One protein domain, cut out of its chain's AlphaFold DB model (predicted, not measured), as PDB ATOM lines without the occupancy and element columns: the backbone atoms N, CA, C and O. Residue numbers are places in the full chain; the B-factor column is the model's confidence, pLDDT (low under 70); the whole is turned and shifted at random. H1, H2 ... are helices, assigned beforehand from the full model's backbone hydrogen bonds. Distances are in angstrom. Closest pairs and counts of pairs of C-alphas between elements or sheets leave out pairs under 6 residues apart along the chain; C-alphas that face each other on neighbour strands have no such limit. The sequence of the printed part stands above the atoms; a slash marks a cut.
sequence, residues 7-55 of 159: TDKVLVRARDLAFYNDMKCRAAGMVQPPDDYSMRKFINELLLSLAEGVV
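Overview. This is residues 7 to 55 of the 159 residues of an uncharacterized protein of Scleroderma citrinum Foug A (UniProt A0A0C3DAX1). Two long helices, H1 and H2, make an open V, with the link of residues 29 to 35 at its point. The chain folds back through this link, and the helices draw away from each other toward their far ends, residues 7 and 55. The printed part has 49 residues with two named helices, H1 then H2, and no named strand; its class is all helix. It is loose, with a radius of gyration of the C-alphas of 12.6 A, and spans 35 by 25 by 15 A.

Along the chain. H1, residues 7 to 28, begins with C-alpha 7 at (-43.795, 22.134, -6.778) and measures 30.9 A from first to last C-alpha. H2, residues 36 to 55, measures 28.7 A and ends with C-alpha 55 at (-48.156, 24.550, -31.677).

Arrangement. H1 and H2 are near each other, with 9 pairs of C-alphas within 10 A; the closest pair, at 8.4 A, is only just beyond 8 A. Residues 7 to 18 of H1 and 44 to 55 of H2 stand free. In H1 and H2 every O i to N i+4 pair is within hydrogen-bond range.

Size, cuts and confidence. The C-alphas farthest apart, of Thr 7 and Val 31, are 38.4 A apart. The printed part has no cut, and its link is short. Residues 7 to 15 have pLDDT under 70.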
ATOM      1  N   THR A   7     -45.095  22.455  -6.184       51.09
ATOM      2  CA  THR A   7     -43.795  22.134  -6.778       51.09
ATOM      3  C   THR A   7     -43.709  22.512  -8.245       51.09
ATOM      4  O   THR A   7     -42.724  23.134  -8.608       51.09
ATOM      5  N   ASP A   8     -44.732  22.278  -9.066       53.25
ATOM      6  CA  ASP A   8     -44.647  22.605 -10.498       53.25
ATOM      7  C   ASP A   8     -44.623  24.110 -10.744       53.25
ATOM      8  O   ASP A   8     -43.808  24.610 -11.511       53.25
ATOM      9  N   LYS A   9     -45.452  24.879 -10.029       53.16
ATOM     10  CA  LYS A   9     -45.473  26.344 -10.161       53.16
ATOM     11  C   LYS A   9     -44.212  26.988  -9.587       53.16
ATOM     12  O   LYS A   9     -43.740  27.982 -10.132       53.16
ATOM     13  N   VAL A  10     -43.668  26.445  -8.498       53.12
ATOM     14  CA  VAL A  10     -42.411  26.915  -7.896       53.12
ATOM     15  C   VAL A  10     -41.210  26.513  -8.751       53.12
ATOM     16  O   VAL A  10     -40.312  27.328  -8.932       53.12
ATOM     17  N   LEU A  11     -41.210  25.316  -9.338       54.22
ATOM     18  CA  LEU A  11     -40.154  24.820 -10.221       54.22
ATOM     19  C   LEU A  11     -40.152  25.552 -11.570       54.22
ATOM     20  O   LEU A  11     -39.082  25.923 -12.046       54.22
ATOM     21  N   VAL A  12     -41.329  25.832 -12.145       57.72
ATOM     22  CA  VAL A  12     -41.483  26.688 -13.335       57.72
ATOM     23  C   VAL A  12     -40.976  28.100 -13.032       57.72
ATOM     24  O   VAL A  12     -40.096  28.585 -13.733       57.72
ATOM     25  N   ARG A  13     -41.389  28.710 -11.910       58.31
ATOM     26  CA  ARG A  13     -40.876  30.030 -11.488       58.31
ATOM     27  C   ARG A  13     -39.370  30.040 -11.212       58.31
ATOM     28  O   ARG A  13     -38.712  31.040 -11.490       58.31
ATOM     29  N   ALA A  14     -38.815  28.964 -10.659       58.34
ATOM     30  CA  ALA A  14     -37.383  28.842 -10.398       58.34
ATOM     31  C   ALA A  14     -36.575  28.706 -11.700       58.34
ATOM     32  O   ALA A  14     -35.525  29.338 -11.826       58.34
ATOM     33  N   ARG A  15     -37.075  27.944 -12.685       63.03
ATOM     34  CA  ARG A  15     -36.492  27.868 -14.036       63.03
ATOM     35  C   ARG A  15     -36.556  29.209 -14.761       63.03
ATOM     36  O   ARG A  15     -35.543  29.629 -15.316       63.03
ATOM     37  N   ASP A  16     -37.689  29.899 -14.688       74.00
ATOM     38  CA  ASP A  16     -37.876  31.215 -15.307       74.00
ATOM     39  C   ASP A  16     -36.921  32.259 -14.712       74.00
ATOM     40  O   ASP A  16     -36.320  33.056 -15.436       74.00
ATOM     41  N   LEU A  17     -36.716  32.224 -13.389       79.88
ATOM     42  CA  LEU A  17     -35.802  33.139 -12.713       79.88
ATOM     43  C   LEU A  17     -34.332  32.827 -13.024       79.88
ATOM     44  O   LEU A  17     -33.549  33.752 -13.235       79.88
ATOM     45  N   ALA A  18     -33.951  31.549 -13.082       85.50
ATOM     46  CA  ALA A  18     -32.598  31.142 -13.457       85.50
ATOM     47  C   ALA A  18     -32.262  31.553 -14.899       85.50
ATOM     48  O   ALA A  18     -31.190  32.105 -15.140       85.50
ATOM     49  N   PHE A  19     -33.200  31.363 -15.831       82.50
ATOM     50  CA  PHE A  19     -33.059  31.793 -17.222       82.50
ATOM     51  C   PHE A  19     -32.921  33.317 -17.338       82.50
ATOM     52  O   PHE A  19     -32.006  33.818 -17.990       82.50
ATOM     53  N   TYR A  20     -33.778  34.072 -16.647       83.19
ATOM     54  CA  TYR A  20     -33.692  35.531 -16.623       83.19
ATOM     55  C   TYR A  20     -32.368  36.031 -16.024       83.19
ATOM     56  O   TYR A  20     -31.759  36.963 -16.554       83.19
ATOM     57  N   ASN A  21     -31.889  35.398 -14.949       87.12
ATOM     58  CA  ASN A  21     -30.620  35.748 -14.317       87.12
ATOM     59  C   ASN A  21     -29.417  35.435 -15.215       87.12
ATOM     60  O   ASN A  21     -28.543  36.288 -15.338       87.12
ATOM     61  N   ASP A  22     -29.393  34.280 -15.888       88.25
ATOM     62  CA  ASP A  22     -28.348  33.946 -16.866       88.25
ATOM     63  C   ASP A  22     -28.285  34.993 -17.981       88.25
ATOM     64  O   ASP A  22     -27.222  35.536 -18.289       88.25
ATOM     65  N   MET A  23     -29.441  35.371 -18.527       83.31
ATOM     66  CA  MET A  23     -29.491  36.401 -19.556       83.31
ATOM     67  C   MET A  23     -29.035  37.771 -19.050       83.31
ATOM     68  O   MET A  23     -28.345  38.483 -19.778       83.31
ATOM     69  N   LYS A  24     -29.345  38.140 -17.800       84.94
ATOM     70  CA  LYS A  24     -28.814  39.373 -17.198       84.94
ATOM     71  C   LYS A  24     -27.304  39.321 -16.986       84.94
ATOM     72  O   LYS A  24     -26.630  40.314 -17.249       84.94
ATOM     73  N   CYS A  25     -26.757  38.181 -16.573       88.81
ATOM     74  CA  CYS A  25     -25.312  37.990 -16.460       88.81
ATOM     75  C   CYS A  25     -24.616  38.120 -17.821       88.81
ATOM     76  O   CYS A  25     -23.588  38.786 -17.918       88.81
ATOM     77  N   ARG A  26     -25.199  37.558 -18.886       88.06
ATOM     78  CA  ARG A  26     -24.685  37.707 -20.257       88.06
ATOM     79  C   ARG A  26     -24.780  39.148 -20.755       88.06
ATOM     80  O   ARG A  26     -23.816  39.658 -21.316       88.06
ATOM     81  N   ALA A  27     -25.907  39.815 -20.503       86.25
ATOM     82  CA  ALA A  27     -26.126  41.210 -20.877       86.25
ATOM     83  C   ALA A  27     -25.127  42.166 -20.207       86.25
ATOM     84  O   ALA A  27     -24.681  43.125 -20.832       86.25
ATOM     85  N   ALA A  28     -24.717  41.883 -18.966       87.44
ATOM     86  CA  ALA A  28     -23.707  42.667 -18.254       87.44
ATOM     87  C   ALA A  28     -22.313  42.612 -18.909       87.44
ATOM     88  O   ALA A  28     -21.511  43.520 -18.708       87.44
ATOM     89  N   GLY A  29     -22.029  41.571 -19.698       90.19
ATOM     90  CA  GLY A  29     -20.791  41.444 -20.471       90.19
ATOM     91  C   GLY A  29     -20.817  42.156 -21.826       90.19
ATOM     92  O   GLY A  29     -19.808  42.159 -22.530       90.19
ATOM     93  N   MET A  30     -21.950  42.737 -22.227       91.25
ATOM     94  CA  MET A  30     -22.073  43.437 -23.504       91.25
ATOM     95  C   MET A  30     -21.487  44.850 -23.408       91.25
ATOM     96  O   MET A  30     -21.670  45.542 -22.411       91.25
ATOM     97  N   VAL A  31     -20.849  45.311 -24.491       91.94
ATOM     98  CA  VAL A  31     -20.348  46.700 -24.620       91.94
ATOM     99  C   VAL A  31     -21.470  47.718 -24.396       91.94
ATOM    100  O   VAL A  31     -21.244  48.790 -23.840       91.94
ATOM    101  N   GLN A  32     -22.688  47.352 -24.796       91.06
ATOM    102  CA  GLN A  32     -23.901  48.094 -24.509       91.06
ATOM    103  C   GLN A  32     -24.969  47.126 -23.988       91.06
ATOM    104  O   GLN A  32     -25.562  46.388 -24.781       91.06
ATOM    105  N   PRO A  33     -25.210  47.098 -22.669       87.19
ATOM    106  CA  PRO A  33     -26.262  46.278 -22.097       87.19
ATOM    107  C   PRO A  33     -27.637  46.792 -22.553       87.19
ATOM    108  O   PRO A  33     -27.869  48.005 -22.520       87.19
ATOM    109  N   PRO A  34     -28.561  45.908 -22.957       87.12
ATOM    110  CA  PRO A  34     -29.955  46.280 -23.164       87.12
ATOM    111  C   PRO A  34     -30.603  46.711 -21.844       87.12
ATOM    112  O   PRO A  34     -30.307  46.168 -20.777       87.12
ATOM    113  N   ASP A  35     -31.513  47.679 -21.916       90.44
ATOM    114  CA  ASP A  35     -32.283  48.114 -20.755       90.44
ATOM    115  C   ASP A  35     -33.295  47.042 -20.296       90.44
ATOM    116  O   ASP A  35     -33.666  46.123 -21.038       90.44
ATOM    117  N   ASP A  36     -33.781  47.177 -19.059       88.12
ATOM    118  CA  ASP A  36     -34.694  46.204 -18.450       88.12
ATOM    119  C   ASP A  36     -36.019  46.036 -19.213       88.12
ATOM    120  O   ASP A  36     -36.675  44.996 -19.103       88.12
ATOM    121  N   TYR A  37     -36.482  47.059 -19.935       90.56
ATOM    122  CA  TYR A  37     -37.707  46.977 -20.725       90.56
ATOM    123  C   TYR A  37     -37.463  46.195 -22.018       90.56
ATOM    124  O   TYR A  37     -38.212  45.262 -22.315       90.56
ATOM    125  N   SER A  38     -36.373  46.494 -22.724       90.88
ATOM    126  CA  SER A  38     -35.934  45.765 -23.917       90.88
ATOM    127  C   SER A  38     -35.720  44.279 -23.632       90.88
ATOM    128  O   SER A  38     -36.216  43.429 -24.371       90.88
ATOM    129  N   MET A  39     -35.082  43.948 -22.506       87.69
ATOM    130  CA  MET A  39     -34.891  42.560 -22.069       87.69
ATOM    131  C   MET A  39     -36.213  41.821 -21.858       87.69
ATOM    132  O   MET A  39     -36.388  40.696 -22.324       87.69
ATOM    133  N   ARG A  40     -37.170  42.457 -21.175       87.88
ATOM    134  CA  ARG A  40     -38.492  41.861 -20.937       87.88
ATOM    135  C   ARG A  40     -39.272  41.671 -22.233       87.88
ATOM    136  O   ARG A  40     -39.901  40.632 -22.412       87.88
ATOM    137  N   LYS A  41     -39.206  42.642 -23.143       90.94
ATOM    138  CA  LYS A  41     -39.852  42.551 -24.454       90.94
ATOM    139  C   LYS A  41     -39.295  41.385 -25.275       90.94
ATOM    140  O   LYS A  41     -40.079  40.581 -25.766       90.94
ATOM    141  N   PHE A  42     -37.970  41.244 -25.338       88.44
ATOM    142  CA  PHE A  42     -37.310  40.143 -26.045       88.44
ATOM    143  C   PHE A  42     -37.716  38.767 -25.500       88.44
ATOM    144  O   PHE A  42     -38.033  37.868 -26.272       88.44
ATOM    145  N   ILE A  43     -37.772  38.605 -24.173       86.69
ATOM    146  CA  ILE A  43     -38.207  37.345 -23.546       86.69
ATOM    147  C   ILE A  43     -39.642  37.000 -23.937       86.69
ATOM    148  O   ILE A  43     -39.920  35.858 -24.290       86.69
ATOM    149  N   ASN A  44     -40.550  37.975 -23.900       87.25
ATOM    150  CA  ASN A  44     -41.948  37.746 -24.257       87.25
ATOM    151  C   ASN A  44     -42.102  37.357 -25.733       87.25
ATOM    152  O   ASN A  44     -42.866  36.447 -26.049       87.25
ATOM    153  N   GLU A  45     -41.356  38.008 -26.627       92.00
ATOM    154  CA  GLU A  45     -41.346  37.673 -28.055       92.00
ATOM    155  C   GLU A  45     -40.740  36.283 -28.320       92.00
ATOM    156  O   GLU A  45     -41.265  35.528 -29.144       92.00
ATOM    157  N   LEU A  46     -39.692  35.902 -27.579       88.06
ATOM    158  CA  LEU A  46     -39.083  34.571 -27.641       88.06
ATOM    159  C   LEU A  46     -40.052  33.484 -27.159       88.06
ATOM    160  O   LEU A  46     -40.219  32.467 -27.829       88.06
ATOM    161  N   LEU A  47     -40.708  33.703 -26.016       86.00
ATOM    162  CA  LEU A  47     -41.695  32.776 -25.460       86.00
ATOM    163  C   LEU A  47     -42.889  32.603 -26.401       86.00
ATOM    164  O   LEU A  47     -43.340  31.478 -26.606       86.00
ATOM    165  N   LEU A  48     -43.367  33.691 -27.013       88.50
ATOM    166  CA  LEU A  48     -44.445  33.643 -27.997       88.50
ATOM    167  C   LEU A  48     -44.031  32.857 -29.248       88.50
ATOM    168  O   LEU A  48     -44.759  31.966 -29.677       88.50
ATOM    169  N   SER A  49     -42.837  33.125 -29.785       84.19
ATOM    170  CA  SER A  49     -42.299  32.387 -30.936       84.19
ATOM    171  C   SER A  49     -42.113  30.900 -30.639       84.19
ATOM    172  O   SER A  49     -42.400  30.062 -31.492       84.19
ATOM    173  N   LEU A  50     -41.670  30.549 -29.428       84.75
ATOM    174  CA  LEU A  50     -41.545  29.157 -29.008       84.75
ATOM    175  C   LEU A  50     -42.917  28.494 -28.869       84.75
ATOM    176  O   LEU A  50     -43.091  27.382 -29.352       84.75
ATOM    177  N   ALA A  51     -43.898  29.169 -28.264       81.44
ATOM    178  CA  ALA A  51     -45.261  28.658 -28.152       81.44
ATOM    179  C   ALA A  51     -45.883  28.420 -29.535       81.44
ATOM    180  O   ALA A  51     -46.455  27.361 -29.780       81.44
ATOM    181  N   GLU A  52     -45.704  29.353 -30.472       83.12
ATOM    182  CA  GLU A  52     -46.112  29.156 -31.862       83.12
ATOM    183  C   GLU A  52     -45.374  27.996 -32.532       83.12
ATOM    184  O   GLU A  52     -45.993  27.209 -33.245       83.12
ATOM    185  N   GLY A  53     -44.062  27.883 -32.320       81.50
ATOM    186  CA  GLY A  53     -43.245  26.799 -32.855       81.50
ATOM    187  C   GLY A  53     -43.686  25.436 -32.332       81.50
ATOM    188  O   GLY A  53     -43.817  24.497 -33.112       81.50
ATOM    189  N   VAL A  54     -43.991  25.330 -31.037       81.88
ATOM    190  CA  VAL A  54     -44.530  24.119 -30.405       81.88
ATOM    191  C   VAL A  54     -45.916  23.802 -30.962       81.88
ATOM    192  O   VAL A  54     -46.141  22.679 -31.384       81.88
ATOM    193  N   VAL A  55     -46.821  24.775 -31.084       75.25
ATOM    194  CA  VAL A  55     -48.156  24.550 -31.677       75.25
ATOM    195  C   VAL A  55     -48.068  24.108 -33.143       75.25
ATOM    196  O   VAL A  55     -48.815  23.230 -33.564       75.25
TER     197      VAL A  55